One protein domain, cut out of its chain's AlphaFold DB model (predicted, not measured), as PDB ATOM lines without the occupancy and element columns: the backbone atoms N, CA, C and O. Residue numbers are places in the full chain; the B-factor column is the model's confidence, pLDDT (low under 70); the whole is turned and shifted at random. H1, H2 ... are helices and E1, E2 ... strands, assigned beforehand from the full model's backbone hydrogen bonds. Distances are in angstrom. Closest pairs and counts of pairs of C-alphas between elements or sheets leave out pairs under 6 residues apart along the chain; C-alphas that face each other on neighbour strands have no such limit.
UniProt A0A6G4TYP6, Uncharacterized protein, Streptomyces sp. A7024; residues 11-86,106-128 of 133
ATOM      1  N   VAL A  11      13.824  -1.791  23.542       84.56
ATOM      2  CA  VAL A  11      12.883  -1.993  22.445       84.56
ATOM      3  C   VAL A  11      12.942  -3.461  22.087       84.56
ATOM      4  O   VAL A  11      14.024  -3.985  21.813       84.56
ATOM      5  N   TYR A  12      11.797  -4.126  22.096       80.38
ATOM      6  CA  TYR A  12      11.693  -5.497  21.626       80.38
ATOM      7  C   TYR A  12      10.403  -5.701  20.846       80.38
ATOM      8  O   TYR A  12       9.439  -4.946  20.970       80.38
ATOM      9  N   ARG A  13      10.412  -6.732  20.003       77.44
ATOM     10  CA  ARG A  13       9.253  -7.144  19.223       77.44
ATOM     11  C   ARG A  13       8.755  -8.475  19.754       77.44
ATOM     12  O   ARG A  13       9.533  -9.419  19.890       77.44
ATOM     13  N   GLU A  14       7.467  -8.551  20.034       81.50
ATOM     14  CA  GLU A  14       6.818  -9.803  20.400       81.50
ATOM     15  C   GLU A  14       6.542 -10.660  19.162       81.50
ATOM     16  O   GLU A  14       6.477 -10.168  18.033       81.50
ATOM     17  N   ARG A  15       6.325 -11.965  19.370       75.81
ATOM     18  CA  ARG A  15       6.035 -12.913  18.278       75.81
ATOM     19  C   ARG A  15       4.772 -12.542  17.485       75.81
ATOM     20  O   ARG A  15       4.697 -12.867  16.308       75.81
ATOM     21  N   GLY A  16       3.837 -11.808  18.096       74.69
ATOM     22  CA  GLY A  16       2.624 -11.282  17.454       74.69
ATOM     23  C   GLY A  16       2.821  -9.999  16.639       74.69
ATOM     24  O   GLY A  16       1.854  -9.427  16.152       74.69
ATOM     25  N   GLY A  17       4.055  -9.507  16.501       77.44
ATOM     26  CA  GLY A  17       4.353  -8.311  15.715       77.44
ATOM     27  C   GLY A  17       4.229  -6.991  16.475       77.44
ATOM     28  O   GLY A  17       4.642  -5.969  15.928       77.44
ATOM     29  N   THR A  18       3.756  -7.021  17.722       84.94
ATOM     30  CA  THR A  18       3.731  -5.878  18.641       84.94
ATOM     31  C   THR A  18       5.149  -5.392  18.928       84.94
ATOM     32  O   THR A  18       6.015  -6.170  19.331       84.94
ATOM     33  N   LEU A  19       5.386  -4.098  18.736       86.44
ATOM     34  CA  LEU A  19       6.590  -3.417  19.188       86.44
ATOM     35  C   LEU A  19       6.347  -2.906  20.605       86.44
ATOM     36  O   LEU A  19       5.362  -2.214  20.835       86.44
ATOM     37  N   VAL A  20       7.237  -3.214  21.538       85.81
ATOM     38  CA  VAL A  20       7.164  -2.721  22.913       85.81
ATOM     39  C   VAL A  20       8.404  -1.894  23.199       85.81
ATOM     40  O   VAL A  20       9.533  -2.342  22.992       85.81
ATOM     41  N   VAL A  21       8.181  -0.678  23.684       87.00
ATOM     42  CA  VAL A  21       9.210   0.195  24.235       87.00
ATOM     43  C   VAL A  21       8.991   0.263  25.734       87.00
ATOM     44  O   VAL A  21       7.932   0.668  26.213       87.00
ATOM     45  N   ARG A  22      10.007  -0.133  26.485       84.88
ATOM     46  CA  ARG A  22       9.956  -0.189  27.937       84.88
ATOM     47  C   ARG A  22      11.096   0.613  28.530       84.88
ATOM     48  O   ARG A  22      12.241   0.474  28.108       84.88
ATOM     49  N   SER A  23      10.795   1.399  29.553       81.88
ATOM     50  CA  SER A  23      11.810   2.018  30.390       81.88
ATOM     51  C   SER A  23      11.555   1.638  31.843       81.88
ATOM     52  O   SER A  23      10.570   2.068  32.442       81.88
ATOM     53  N   GLU A  24      12.472   0.847  32.404       79.44
ATOM     54  CA  GLU A  24      12.549   0.639  33.857       79.44
ATOM     55  C   GLU A  24      12.696   1.988  34.556       79.44
ATOM     56  O   GLU A  24      12.041   2.252  35.556       79.44
ATOM     57  N   ARG A  25      13.500   2.885  33.962       74.38
ATOM     58  CA  ARG A  25      13.775   4.194  34.542       74.38
ATOM     59  C   ARG A  25      12.533   5.066  34.666       74.38
ATOM     60  O   ARG A  25      12.333   5.747  35.659       74.38
ATOM     61  N   ALA A  26      11.704   5.063  33.633       76.25
ATOM     62  CA  ALA A  26      10.466   5.824  33.632       76.25
ATOM     63  C   ALA A  26       9.331   5.125  34.400       76.25
ATOM     64  O   ALA A  26       8.266   5.726  34.536       76.25
ATOM     65  N   GLY A  27       9.507   3.867  34.834       79.50
ATOM     66  CA  GLY A  27       8.431   3.043  35.396       79.50
ATOM     67  C   GLY A  27       7.275   2.821  34.412       79.50
ATOM     68  O   GLY A  27       6.125   2.638  34.816       79.50
ATOM     69  N   ARG A  28       7.540   2.907  33.101       86.88
ATOM     70  CA  ARG A  28       6.514   3.000  32.050       86.88
ATOM     71  C   ARG A  28       6.869   2.152  30.836       86.88
ATOM     72  O   ARG A  28       8.037   2.001  30.469       86.88
ATOM     73  N   TRP A  29       5.839   1.634  30.182       88.19
ATOM     74  CA  TRP A  29       5.950   0.960  28.896       88.19
ATOM     75  C   TRP A  29       4.888   1.478  27.929       88.19
ATOM     76  O   TRP A  29       3.819   1.936  28.338       88.19
ATOM     77  N   ILE A  30       5.203   1.400  26.642       88.25
ATOM     78  CA  ILE A  30       4.287   1.682  25.544       88.25
ATOM     79  C   ILE A  30       4.445   0.600  24.479       88.25
ATOM     80  O   ILE A  30       5.562   0.182  24.175       88.25
ATOM     81  N   SER A  31       3.338   0.114  23.929       87.81
ATOM     82  CA  SER A  31       3.340  -0.838  22.830       87.81
ATOM     83  C   SER A  31       2.550  -0.335  21.635       87.81
ATOM     84  O   SER A  31       1.595   0.430  21.763       87.81
ATOM     85  N   LEU A  32       2.995  -0.765  20.464       88.25
ATOM     86  CA  LEU A  32       2.437  -0.446  19.164       88.25
ATOM     87  C   LEU A  32       2.133  -1.766  18.474       88.25
ATOM     88  O   LEU A  32       3.029  -2.584  18.257       88.25
ATOM     89  N   THR A  33       0.875  -1.979  18.127       88.56
ATOM     90  CA  THR A  33       0.445  -3.166  17.394       88.56
ATOM     91  C   THR A  33      -0.404  -2.763  16.199       88.56
ATOM     92  O   THR A  33      -1.143  -1.781  16.258       88.56
ATOM     93  N   SER A  34      -0.277  -3.485  15.089       84.44
ATOM     94  CA  SER A  34      -1.137  -3.249  13.927       84.44
ATOM     95  C   SER A  34      -2.548  -3.704  14.282       84.44
ATOM     96  O   SER A  34      -2.760  -4.879  14.578       84.44
ATOM     97  N   ALA A  35      -3.513  -2.791  14.254       80.00
ATOM     98  CA  ALA A  35      -4.923  -3.104  14.435       80.00
ATOM     99  C   ALA A  35      -5.575  -3.194  13.051       80.00
ATOM    100  O   ALA A  35      -6.214  -2.258  12.583       80.00
ATOM    101  N   GLY A  36      -5.347  -4.316  12.366       77.06
ATOM    102  CA  GLY A  36      -5.774  -4.497  10.978       77.06
ATOM    103  C   GLY A  36      -4.878  -3.756   9.980       77.06
ATOM    104  O   GLY A  36      -3.678  -3.585  10.219       77.06
ATOM    105  N   THR A  37      -5.455  -3.364   8.842       77.56
ATOM    106  CA  THR A  37      -4.751  -2.747   7.704       77.56
ATOM    107  C   THR A  37      -4.475  -1.262   7.907       77.56
ATOM    108  O   THR A  37      -3.380  -0.798   7.580       77.56
ATOM    109  N   ASP A  38      -5.426  -0.550   8.515       85.69
ATOM    110  CA  ASP A  38      -5.506   0.914   8.436       85.69
ATOM    111  C   ASP A  38      -5.335   1.622   9.776       85.69
ATOM    112  O   ASP A  38      -5.499   2.838   9.856       85.69
ATOM    113  N   ALA A  39      -4.975   0.897  10.834       85.94
ATOM    114  CA  ALA A  39      -4.768   1.486  12.146       85.94
ATOM    115  C   ALA A  39      -3.596   0.855  12.901       85.94
ATOM    116  O   ALA A  39      -3.284  -0.332  12.784       85.94
ATOM    117  N   VAL A  40      -2.970   1.680  13.729       85.44
ATOM    118  CA  VAL A  40      -1.991   1.291  14.735       85.44
ATOM    119  C   VAL A  40      -2.630   1.502  16.095       85.44
ATOM    120  O   VAL A  40      -3.055   2.605  16.433       85.44
ATOM    121  N   ARG A  41      -2.693   0.446  16.894       89.06
ATOM    122  CA  ARG A  41      -3.140   0.512  18.279       89.06
ATOM    123  C   ARG A  41      -1.944   0.753  19.182       89.06
ATOM    124  O   ARG A  41      -0.958   0.016  19.142       89.06
ATOM    125  N   VAL A  42      -2.062   1.792  19.991       88.81
ATOM    126  CA  VAL A  42      -1.072   2.246  20.955       88.81
ATOM    127  C   VAL A  42      -1.595   1.925  22.347       88.81
ATOM    128  O   VAL A  42      -2.717   2.295  22.683       88.81
ATOM    129  N   ARG A  43      -0.805   1.233  23.164       89.88
ATOM    130  CA  ARG A  43      -1.161   0.894  24.550       89.88
ATOM    131  C   ARG A  43      -0.059   1.363  25.472       89.88
ATOM    132  O   ARG A  43       1.107   1.174  25.149       89.88
ATOM    133  N   ALA A  44      -0.404   1.935  26.613       88.69
ATOM    134  CA  ALA A  44       0.568   2.372  27.602       88.69
ATOM    135  C   ALA A  44       0.208   1.856  28.994       88.69
ATOM    136  O   ALA A  44      -0.962   1.674  29.350       88.69
ATOM    137  N   GLY A  45       1.236   1.619  29.798       87.38
ATOM    138  CA  GLY A  45       1.066   1.115  31.148       87.38
ATOM    139  C   GLY A  45       2.292   1.329  32.016       87.38
ATOM    140  O   GLY A  45       3.307   1.895  31.599       87.38
ATOM    141  N   ARG A  46       2.172   0.875  33.262       85.44
ATOM    142  CA  ARG A  46       3.264   0.910  34.232       85.44
ATOM    143  C   ARG A  46       4.128  -0.329  34.137       85.44
ATOM    144  O   ARG A  46       3.652  -1.433  33.868       85.44
ATOM    145  N   VAL A  47       5.404  -0.123  34.395       79.50
ATOM    146  CA  VAL A  47       6.337  -1.195  34.704       79.50
ATOM    147  C   VAL A  47       6.313  -1.381  36.214       79.50
ATOM    148  O   VAL A  47       6.407  -0.405  36.950       79.50
ATOM    149  N   LEU A  48       6.104  -2.616  36.651       73.88
ATOM    150  CA  LEU A  48       6.130  -2.999  38.055       73.88
ATOM    151  C   LEU A  48       7.546  -3.397  38.457       73.88
ATOM    152  O   LEU A  48       8.348  -3.832  37.618       73.88
ATOM    153  N   ASP A  49       7.803  -3.312  39.756       66.75
ATOM    154  CA  ASP A  49       9.037  -3.797  40.354       66.75
ATOM    155  C   ASP A  49       9.266  -5.271  39.993       66.75
ATOM    156  O   ASP A  49       8.341  -6.084  39.928       66.75
ATOM    157  N   GLY A  50      10.520  -5.612  39.694       63.03
ATOM    158  CA  GLY A  50      10.905  -6.979  39.336       63.03
ATOM    159  C   GLY A  50      10.736  -7.351  37.862       63.03
ATOM    160  O   GLY A  50      10.853  -8.524  37.522       63.03
ATOM    161  N   GLY A  51      10.509  -6.395  36.960       62.12
ATOM    162  CA  GLY A  51      10.606  -6.695  35.531       62.12
ATOM    163  C   GLY A  51       9.265  -6.892  34.814       62.12
ATOM    164  O   GLY A  51       9.255  -7.216  33.623       62.12
ATOM    165  N   THR A  52       8.140  -6.738  35.514       62.41
ATOM    166  CA  THR A  52       6.824  -7.143  35.004       62.41
ATOM    167  C   THR A  52       6.076  -5.953  34.413       62.41
ATOM    168  O   THR A  52       5.931  -4.909  35.042       62.41
ATOM    169  N   THR A  53       5.560  -6.086  33.194       72.19
ATOM    170  CA  THR A  53       4.682  -5.072  32.593       72.19
ATOM    171  C   THR A  53       3.262  -5.245  33.125       72.19
ATOM    172  O   THR A  53       2.641  -6.281  32.884       72.19
ATOM    173  N   ALA A  54       2.735  -4.242  33.832       73.12
ATOM    174  CA  ALA A  54       1.330  -4.231  34.237       73.12
ATOM    175  C   ALA A  54       0.409  -4.178  33.002       73.12
ATOM    176  O   ALA A  54       0.845  -3.699  31.950       73.12
ATOM    177  N   PRO A  55      -0.871  -4.583  33.119       74.56
ATOM    178  CA  PRO A  55      -1.866  -4.373  32.072       74.56
ATOM    179  C   PRO A  55      -1.932  -2.914  31.602       74.56
ATOM    180  O   PRO A  55      -1.651  -1.984  32.368       74.56
ATOM    181  N   ALA A  56      -2.320  -2.719  30.340       78.81
ATOM    182  CA  ALA A  56      -2.481  -1.385  29.774       78.81
ATOM    183  C   ALA A  56      -3.516  -0.594  30.582       78.81
ATOM    184  O   ALA A  56      -4.616  -1.081  30.842       78.81
ATOM    185  N   ARG A  57      -3.144   0.622  30.980       78.88
ATOM    186  CA  ARG A  57      -4.027   1.568  31.675       78.88
ATOM    187  C   ARG A  57      -4.668   2.549  30.700       78.88
ATOM    188  O   ARG A  57      -5.756   3.031  30.980       78.88
ATOM    189  N   ALA A  58      -4.000   2.801  29.576       82.81
ATOM    190  CA  ALA A  58      -4.462   3.687  28.521       82.81
ATOM    191  C   ALA A  58      -4.232   3.035  27.149       82.81
ATOM    192  O   ALA A  58      -3.227   2.347  26.934       82.81
ATOM    193  N   GLU A  59      -5.172   3.232  26.228       90.12
ATOM    194  CA  GLU A  59      -5.147   2.674  24.876       90.12
ATOM    195  C   GLU A  59      -5.779   3.658  23.889       90.12
ATOM    196  O   GLU A  59      -6.806   4.265  24.181       90.12
ATOM    197  N   ALA A  60      -5.178   3.796  22.710       88.94
ATOM    198  CA  ALA A  60      -5.718   4.582  21.609       88.94
ATOM    199  C   ALA A  60      -5.429   3.903  20.267       88.94
ATOM    200  O   ALA A  60      -4.490   3.117  20.139       88.94
ATOM    201  N   SER A  61      -6.227   4.216  19.248       88.06
ATOM    202  CA  SER A  61      -5.967   3.792  17.869       88.06
ATOM    203  C   SER A  61      -5.677   5.015  17.013       88.06
ATOM    204  O   SER A  61      -6.426   5.987  17.038       88.06
ATOM    205  N   VAL A  62      -4.589   4.957  16.258       85.44
ATOM    206  CA  VAL A  62      -4.163   6.004  15.333       85.44
ATOM    207  C   VAL A  62      -4.288   5.452  13.914       85.44
ATOM    208  O   VAL A  62      -3.780   4.355  13.662       85.44
ATOM    209  N   PRO A  63      -4.945   6.158  12.976       82.62
ATOM    210  CA  PRO A  63      -4.987   5.735  11.582       82.62
ATOM    211  C   PRO A  63      -3.574   5.555  11.027       82.62
ATOM    212  O   PRO A  63      -2.694   6.374  11.268       82.62
ATOM    213  N   ARG A  64      -3.346   4.509  10.239       77.44
ATOM    214  CA  ARG A  64      -2.049   4.248   9.601       77.44
ATOM    215  C   ARG A  64      -1.683   5.315   8.568       77.44
ATOM    216  O   ARG A  64      -0.505   5.539   8.324       77.44
ATOM    217  N   ALA A  65      -2.693   5.957   7.982       75.94
ATOM    218  CA  ALA A  65      -2.525   7.108   7.103       75.94
ATOM    219  C   ALA A  65      -2.122   8.389   7.858       75.94
ATOM    220  O   ALA A  65      -1.730   9.361   7.219       75.94
ATOM    221  N   ALA A  66      -2.226   8.411   9.193       78.81
ATOM    222  CA  ALA A  66      -1.770   9.544   9.982       78.81
ATOM    223  C   ALA A  66      -0.244   9.650   9.918       78.81
ATOM    224  O   ALA A  66       0.477   8.651   9.852       78.81
ATOM    225  N   ASP A  67       0.246  10.882   9.953       78.50
ATOM    226  CA  ASP A  67       1.675  11.126   9.934       78.50
ATOM    227  C   ASP A  67       2.352  10.656  11.237       78.50
ATOM    228  O   ASP A  67       1.739  10.387  12.279       78.50
ATOM    229  N   ALA A  68       3.677  10.548  11.181       74.81
ATOM    230  CA  ALA A  68       4.458  10.124  12.334       74.81
ATOM    231  C   ALA A  68       4.355  11.113  13.516       74.81
ATOM    232  O   ALA A  68       4.568  10.714  14.663       74.81
ATOM    233  N   ALA A  69       4.007  12.380  13.258       76.31
ATOM    234  CA  ALA A  69       3.832  13.403  14.282       76.31
ATOM    235  C   ALA A  69       2.554  13.178  15.101       76.31
ATOM    236  O   ALA A  69       2.604  13.257  16.331       76.31
ATOM    237  N   ALA A  70       1.443  12.825  14.453       77.06
ATOM    238  CA  ALA A  70       0.190  12.452  15.098       77.06
ATOM    239  C   ALA A  70       0.365  11.196  15.958       77.06
ATOM    240  O   ALA A  70      -0.068  11.165  17.113       77.06
ATOM    241  N   LEU A  71       1.089  10.194  15.448       78.75
ATOM    242  CA  LEU A  71       1.421   9.003  16.228       78.75
ATOM    243  C   LEU A  71       2.285   9.355  17.448       78.75
ATOM    244  O   LEU A  71       1.991   8.926  18.561       78.75
ATOM    245  N   ALA A  72       3.317  10.184  17.271       79.31
ATOM    246  CA  ALA A  72       4.163  10.635  18.373       79.31
ATOM    247  C   ALA A  72       3.386  11.466  19.411       79.31
ATOM    248  O   ALA A  72       3.623  11.331  20.613       79.31
ATOM    249  N   ALA A  73       2.451  12.315  18.977       79.94
ATOM    250  CA  ALA A  73       1.576  13.078  19.861       79.94
ATOM    251  C   ALA A  73       0.669  12.156  20.686       79.94
ATOM    252  O   ALA A  73       0.618  12.306  21.905       79.94
ATOM    253  N   CYS A  74       0.053  11.157  20.051       83.00
ATOM    254  CA  CYS A  74      -0.750  10.146  20.733       83.00
ATOM    255  C   CYS A  74       0.079   9.367  21.768       83.00
ATOM    256  O   CYS A  74      -0.311   9.271  22.930       83.00
ATOM    257  N   CYS A  75       1.274   8.904  21.391       81.38
ATOM    258  CA  CYS A  75       2.190   8.239  22.317       81.38
ATOM    259  C   CYS A  75       2.533   9.122  23.528       81.38
ATOM    260  O   CYS A  75       2.533   8.643  24.661       81.38
ATOM    261  N   ARG A  76       2.817  10.415  23.308       80.62
ATOM    262  CA  ARG A  76       3.118  11.367  24.390       80.62
ATOM    263  C   ARG A  76       1.923  11.594  25.311       80.62
ATOM    264  O   ARG A  76       2.127  11.621  26.521       80.62
ATOM    265  N   ALA A  77       0.719  11.727  24.757       82.06
ATOM    266  CA  ALA A  77      -0.507  11.898  25.532       82.06
ATOM    267  C   ALA A  77      -0.757  10.684  26.440       82.06
ATOM    268  O   ALA A  77      -0.829  10.837  27.656       82.06
ATOM    269  N   LEU A  78      -0.723   9.472  25.875       84.81
ATOM    270  CA  LEU A  78      -0.900   8.239  26.646       84.81
ATOM    271  C   LEU A  78       0.167   8.075  27.735       84.81
ATOM    272  O   LEU A  78      -0.133   7.654  28.845       84.81
ATOM    273  N   LEU A  79       1.426   8.424  27.454       81.31
ATOM    274  CA  LEU A  79       2.495   8.361  28.455       81.31
ATOM    275  C   LEU A  79       2.365   9.415  29.561       81.31
ATOM    276  O   LEU A  79       2.884   9.190  30.657       81.31
ATOM    277  N   ALA A  80       1.726  10.551  29.282       81.12
ATOM    278  CA  ALA A  80       1.445  11.578  30.280       81.12
ATOM    279  C   ALA A  80       0.340  11.135  31.252       81.12
ATOM    280  O   ALA A  80       0.420  11.458  32.434       81.12
ATOM    281  N   GLU A  81      -0.626  10.340  30.781       82.38
ATOM    282  CA  GLU A  81      -1.682   9.746  31.615       82.38
ATOM    283  C   GLU A  81      -1.144   8.703  32.605       82.38
ATOM    284  O   GLU A  81      -1.726   8.483  33.668       82.38
ATOM    285  N   ILE A  82      -0.017   8.057  32.292       81.00
ATOM    286  CA  ILE A  82       0.596   7.088  33.200       81.00
ATOM    287  C   ILE A  82       1.415   7.836  34.250       81.00
ATOM    288  O   ILE A  82       2.405   8.466  33.893       81.00
ATOM    289  N   PRO A  83       1.131   7.739  35.558       72.38
ATOM    290  CA  PRO A  83       1.911   8.474  36.544       72.38
ATOM    291  C   PRO A  83       3.321   7.875  36.653       72.38
ATOM    292  O   PRO A  83       3.471   6.648  36.684       72.38
ATOM    293  N   ALA A  84       4.348   8.732  36.662       64.19
ATOM    294  CA  ALA A  84       5.753   8.323  36.772       64.19
ATOM    295  C   ALA A  84       5.994   7.635  38.121       64.19
ATOM    296  O   ALA A  84       5.334   7.975  39.103       64.19
ATOM    297  N   SER A  85       6.926   6.682  38.171       59.72
ATOM    298  CA  SER A  85       7.447   6.214  39.460       59.72
ATOM    299  C   SER A  85       8.268   7.341  40.089       59.72
ATOM    300  O   SER A  85       9.111   7.934  39.417       59.72
ATOM    301  N   ALA A  86       7.962   7.680  41.343       52.28
ATOM    302  CA  ALA A  86       8.588   8.783  42.076       52.28
ATOM    303  C   ALA A  86       9.990   8.432  42.609       52.28
ATOM    304  O   ALA A  86      10.738   9.324  43.001       52.28
ATOM    305  N   SER A 106      10.747  -7.793   4.406       47.56
ATOM    306  CA  SER A 106       9.956  -6.867   5.245       47.56
ATOM    307  C   SER A 106      10.811  -5.830   6.005       47.56
ATOM    308  O   SER A 106      10.320  -4.827   6.540       47.56
ATOM    309  N   TRP A 107      12.132  -6.030   6.023       46.16
ATOM    310  CA  TRP A 107      13.070  -5.171   6.731       46.16
ATOM    311  C   TRP A 107      13.129  -3.747   6.170       46.16
ATOM    312  O   TRP A 107      13.348  -2.837   6.948       46.16
ATOM    313  N   LEU A 108      12.874  -3.485   4.884       49.25
ATOM    314  CA  LEU A 108      13.029  -2.128   4.327       49.25
ATOM    315  C   LEU A 108      11.989  -1.130   4.858       49.25
ATOM    316  O   LEU A 108      12.355  -0.041   5.288       49.25
ATOM    317  N   VAL A 109      10.715  -1.524   4.925       52.47
ATOM    318  CA  VAL A 109       9.643  -0.669   5.470       52.47
ATOM    319  C   VAL A 109       9.789  -0.529   6.986       52.47
ATOM    320  O   VAL A 109       9.624   0.549   7.545       52.47
ATOM    321  N   THR A 110      10.184  -1.611   7.658       50.88
ATOM    322  CA  THR A 110      10.382  -1.630   9.112       50.88
ATOM    323  C   THR A 110      11.616  -0.830   9.535       50.88
ATOM    324  O   THR A 110      11.574  -0.111  10.528       50.88
ATOM    325  N   THR A 111      12.704  -0.896   8.762       55.78
ATOM    326  CA  THR A 111      13.899  -0.068   8.966       55.78
ATOM    327  C   THR A 111      13.570   1.377   8.653       55.78
ATOM    328  O   THR A 111      13.987   2.230   9.412       55.78
ATOM    329  N   ALA A 112      12.768   1.673   7.626       53.44
ATOM    330  CA  ALA A 112      12.309   3.035   7.372       53.44
ATOM    331  C   ALA A 112      11.506   3.586   8.561       53.44
ATOM    332  O   ALA A 112      11.795   4.684   9.011       53.44
ATOM    333  N   VAL A 113      10.580   2.817   9.147       60.19
ATOM    334  CA  VAL A 113       9.814   3.249  10.333       60.19
ATOM    335  C   VAL A 113      10.705   3.403  11.565       60.19
ATOM    336  O   VAL A 113      10.585   4.394  12.278       60.19
ATOM    337  N   VAL A 114      11.627   2.467  11.813       63.22
ATOM    338  CA  VAL A 114      12.582   2.555  12.929       63.22
ATOM    339  C   VAL A 114      13.561   3.706  12.724       63.22
ATOM    340  O   VAL A 114      13.837   4.417  13.680       63.22
ATOM    341  N   ILE A 115      14.050   3.939  11.506       66.62
ATOM    342  CA  ILE A 115      14.910   5.073  11.152       66.62
ATOM    343  C   ILE A 115      14.130   6.365  11.331       66.62
ATOM    344  O   ILE A 115      14.627   7.251  12.001       66.62
ATOM    345  N   VAL A 116      12.903   6.471  10.821       68.75
ATOM    346  CA  VAL A 116      12.066   7.672  10.959       68.75
ATOM    347  C   VAL A 116      11.739   7.942  12.423       68.75
ATOM    348  O   VAL A 116      11.854   9.080  12.853       68.75
ATOM    349  N   MET A 117      11.416   6.921  13.221       60.62
ATOM    350  CA  MET A 117      11.186   7.077  14.662       60.62
ATOM    351  C   MET A 117      12.470   7.401  15.423       60.62
ATOM    352  O   MET A 117      12.454   8.246  16.310       60.62
ATOM    353  N   THR A 118      13.599   6.795  15.057       60.62
ATOM    354  CA  THR A 118      14.907   7.121  15.640       60.62
ATOM    355  C   THR A 118      15.300   8.549  15.281       60.62
ATOM    356  O   THR A 118      15.732   9.287  16.153       60.62
ATOM    357  N   LEU A 119      15.082   8.979  14.039       59.81
ATOM    358  CA  LEU A 119      15.309  10.345  13.576       59.81
ATOM    359  C   LEU A 119      14.346  11.329  14.235       59.81
ATOM    360  O   LEU A 119      14.777  12.411  14.591       59.81
ATOM    361  N   LEU A 120      13.087  10.963  14.472       54.84
ATOM    362  CA  LEU A 120      12.128  11.774  15.227       54.84
ATOM    363  C   LEU A 120      12.553  11.933  16.682       54.84
ATOM    364  O   LEU A 120      12.486  13.030  17.222       54.84
ATOM    365  N   VAL A 121      13.026  10.859  17.313       56.59
ATOM    366  CA  VAL A 121      13.554  10.896  18.681       56.59
ATOM    367  C   VAL A 121      14.856  11.700  18.735       56.59
ATOM    368  O   VAL A 121      15.031  12.507  19.643       56.59
ATOM    369  N   VAL A 122      15.747  11.555  17.752       51.97
ATOM    370  CA  VAL A 122      16.993  12.331  17.642       51.97
ATOM    371  C   VAL A 122      16.697  13.805  17.365       51.97
ATOM    372  O   VAL A 122      17.259  14.661  18.038       51.97
ATOM    373  N   ALA A 123      15.771  14.122  16.462       50.06
ATOM    374  CA  ALA A 123      15.318  15.482  16.183       50.06
ATOM    375  C   ALA A 123      14.578  16.093  17.378       50.06
ATOM    376  O   ALA A 123      14.707  17.282  17.626       50.06
ATOM    377  N   TYR A 124      13.868  15.296  18.177       48.06
ATOM    378  CA  TYR A 124      13.273  15.742  19.437       48.06
ATOM    379  C   TYR A 124      14.336  16.042  20.509       48.06
ATOM    380  O   TYR A 124      14.169  16.952  21.315       48.06
ATOM    381  N   VAL A 125      15.455  15.307  20.503       49.34
ATOM    382  CA  VAL A 125      16.597  15.535  21.404       49.34
ATOM    383  C   VAL A 125      17.471  16.713  20.949       49.34
ATOM    384  O   VAL A 125      18.006  17.419  21.798       49.34
ATOM    385  N   GLN A 126      17.606  16.945  19.641       46.12
ATOM    386  CA  GLN A 126      18.422  18.020  19.049       46.12
ATOM    387  C   GLN A 126      17.628  19.326  18.837       46.12
ATOM    388  O   GLN A 126      18.185  20.414  18.905       46.12
ATOM    389  N   GLY A 127      16.314  19.241  18.629       42.62
ATOM    390  CA  GLY A 127      15.414  20.367  18.351       42.62
ATOM    391  C   GLY A 127      14.986  21.176  19.578       42.62
ATOM    392  O   GLY A 127      14.248  22.145  19.436       42.62
ATOM    393  N   GLY A 128      15.476  20.832  20.774       42.59
ATOM    394  CA  GLY A 128      15.363  21.671  21.975       42.59
ATOM    395  C   GLY A 128      16.258  22.919  21.958       42.59
ATOM    396  O   GLY A 128      16.332  23.617  22.964       42.59
TER     397      GLY A 128
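Overview. This is residues 11 to 86 and 106 to 128 of the 133 residues of an uncharacterized protein of Streptomyces sp. A7024 (UniProt A0A6G4TYP6). A twisted sheet of five strands has helix H1 laid over one face, on its E4 and E5 side, and the other face is bare. A second helix, H2, reaches away from this body, near it only by the start of H1, and residues 106 to 112 and 122 to 128 stick out. The printed part has 99 residues, in the order E1 E2 E3 E4 E5 H1 H2, of mixed class; the antiparallel sheet runs E1 E2 E3 E4 E5. It is compact, with a radius of gyration of the C-alphas of 13.6 A and spans of 36 by 35 by 22 A.

Along the chain. E1, residues 11 to 13, begins at C-alpha 11 (12.883, -1.993, 22.445). E2 is residues 19 to 23, E3 28 to 34, 20.6 A long, E4 39 to 48, 28.5 A, and E5 58 to 63, 17.1 A. H1, residues 68 to 81, spans 20.2 A; H2, residues 107 to 126, spans 26.8 A and ends at C-alpha 126 (18.422, 18.020, 19.049).

Arrangement. The strands form a meander, each the antiparallel neighbour of the one before, twisted, with C-alphas up to 4.4 A off the best plane. Within hydrogen-bond range are N 12 and O 20, 3.0 A, for E1 and E2; N 21 and O 30, 2.8 A, for E2 and E3; N 31 and O 43, 2.8 A, for E3 and E4; and N 42 and O 60, 2.8 A, for E4 and E5. H1 is on the sheet at a height of 8.6 A, over E4 and E5, only just slantwise at 30.3 degrees to E4 on the local plane. The closest C-alphas of H1 and E4 are those of Leu 78 and Ala 44, 6.1 A. H1 and H2 are close but not clearly touching, C-alphas 68 and 117 being closest at 7.7 A, at a steep tilt of 63 degrees. H2 is not on the sheet. In H1 and H2 every O i to N i+4 pair is within hydrogen-bond range.

Size, cuts and confidence. Residues 87 to 105 are not printed, and C-alphas 86 and 106 are 40.0 A apart across the cut. Of the links printed whole, none is long. Mean pLDDT of the printed part is 73.8; residues 49 to 52, 84 to 86 and 106 to 128 are under 70.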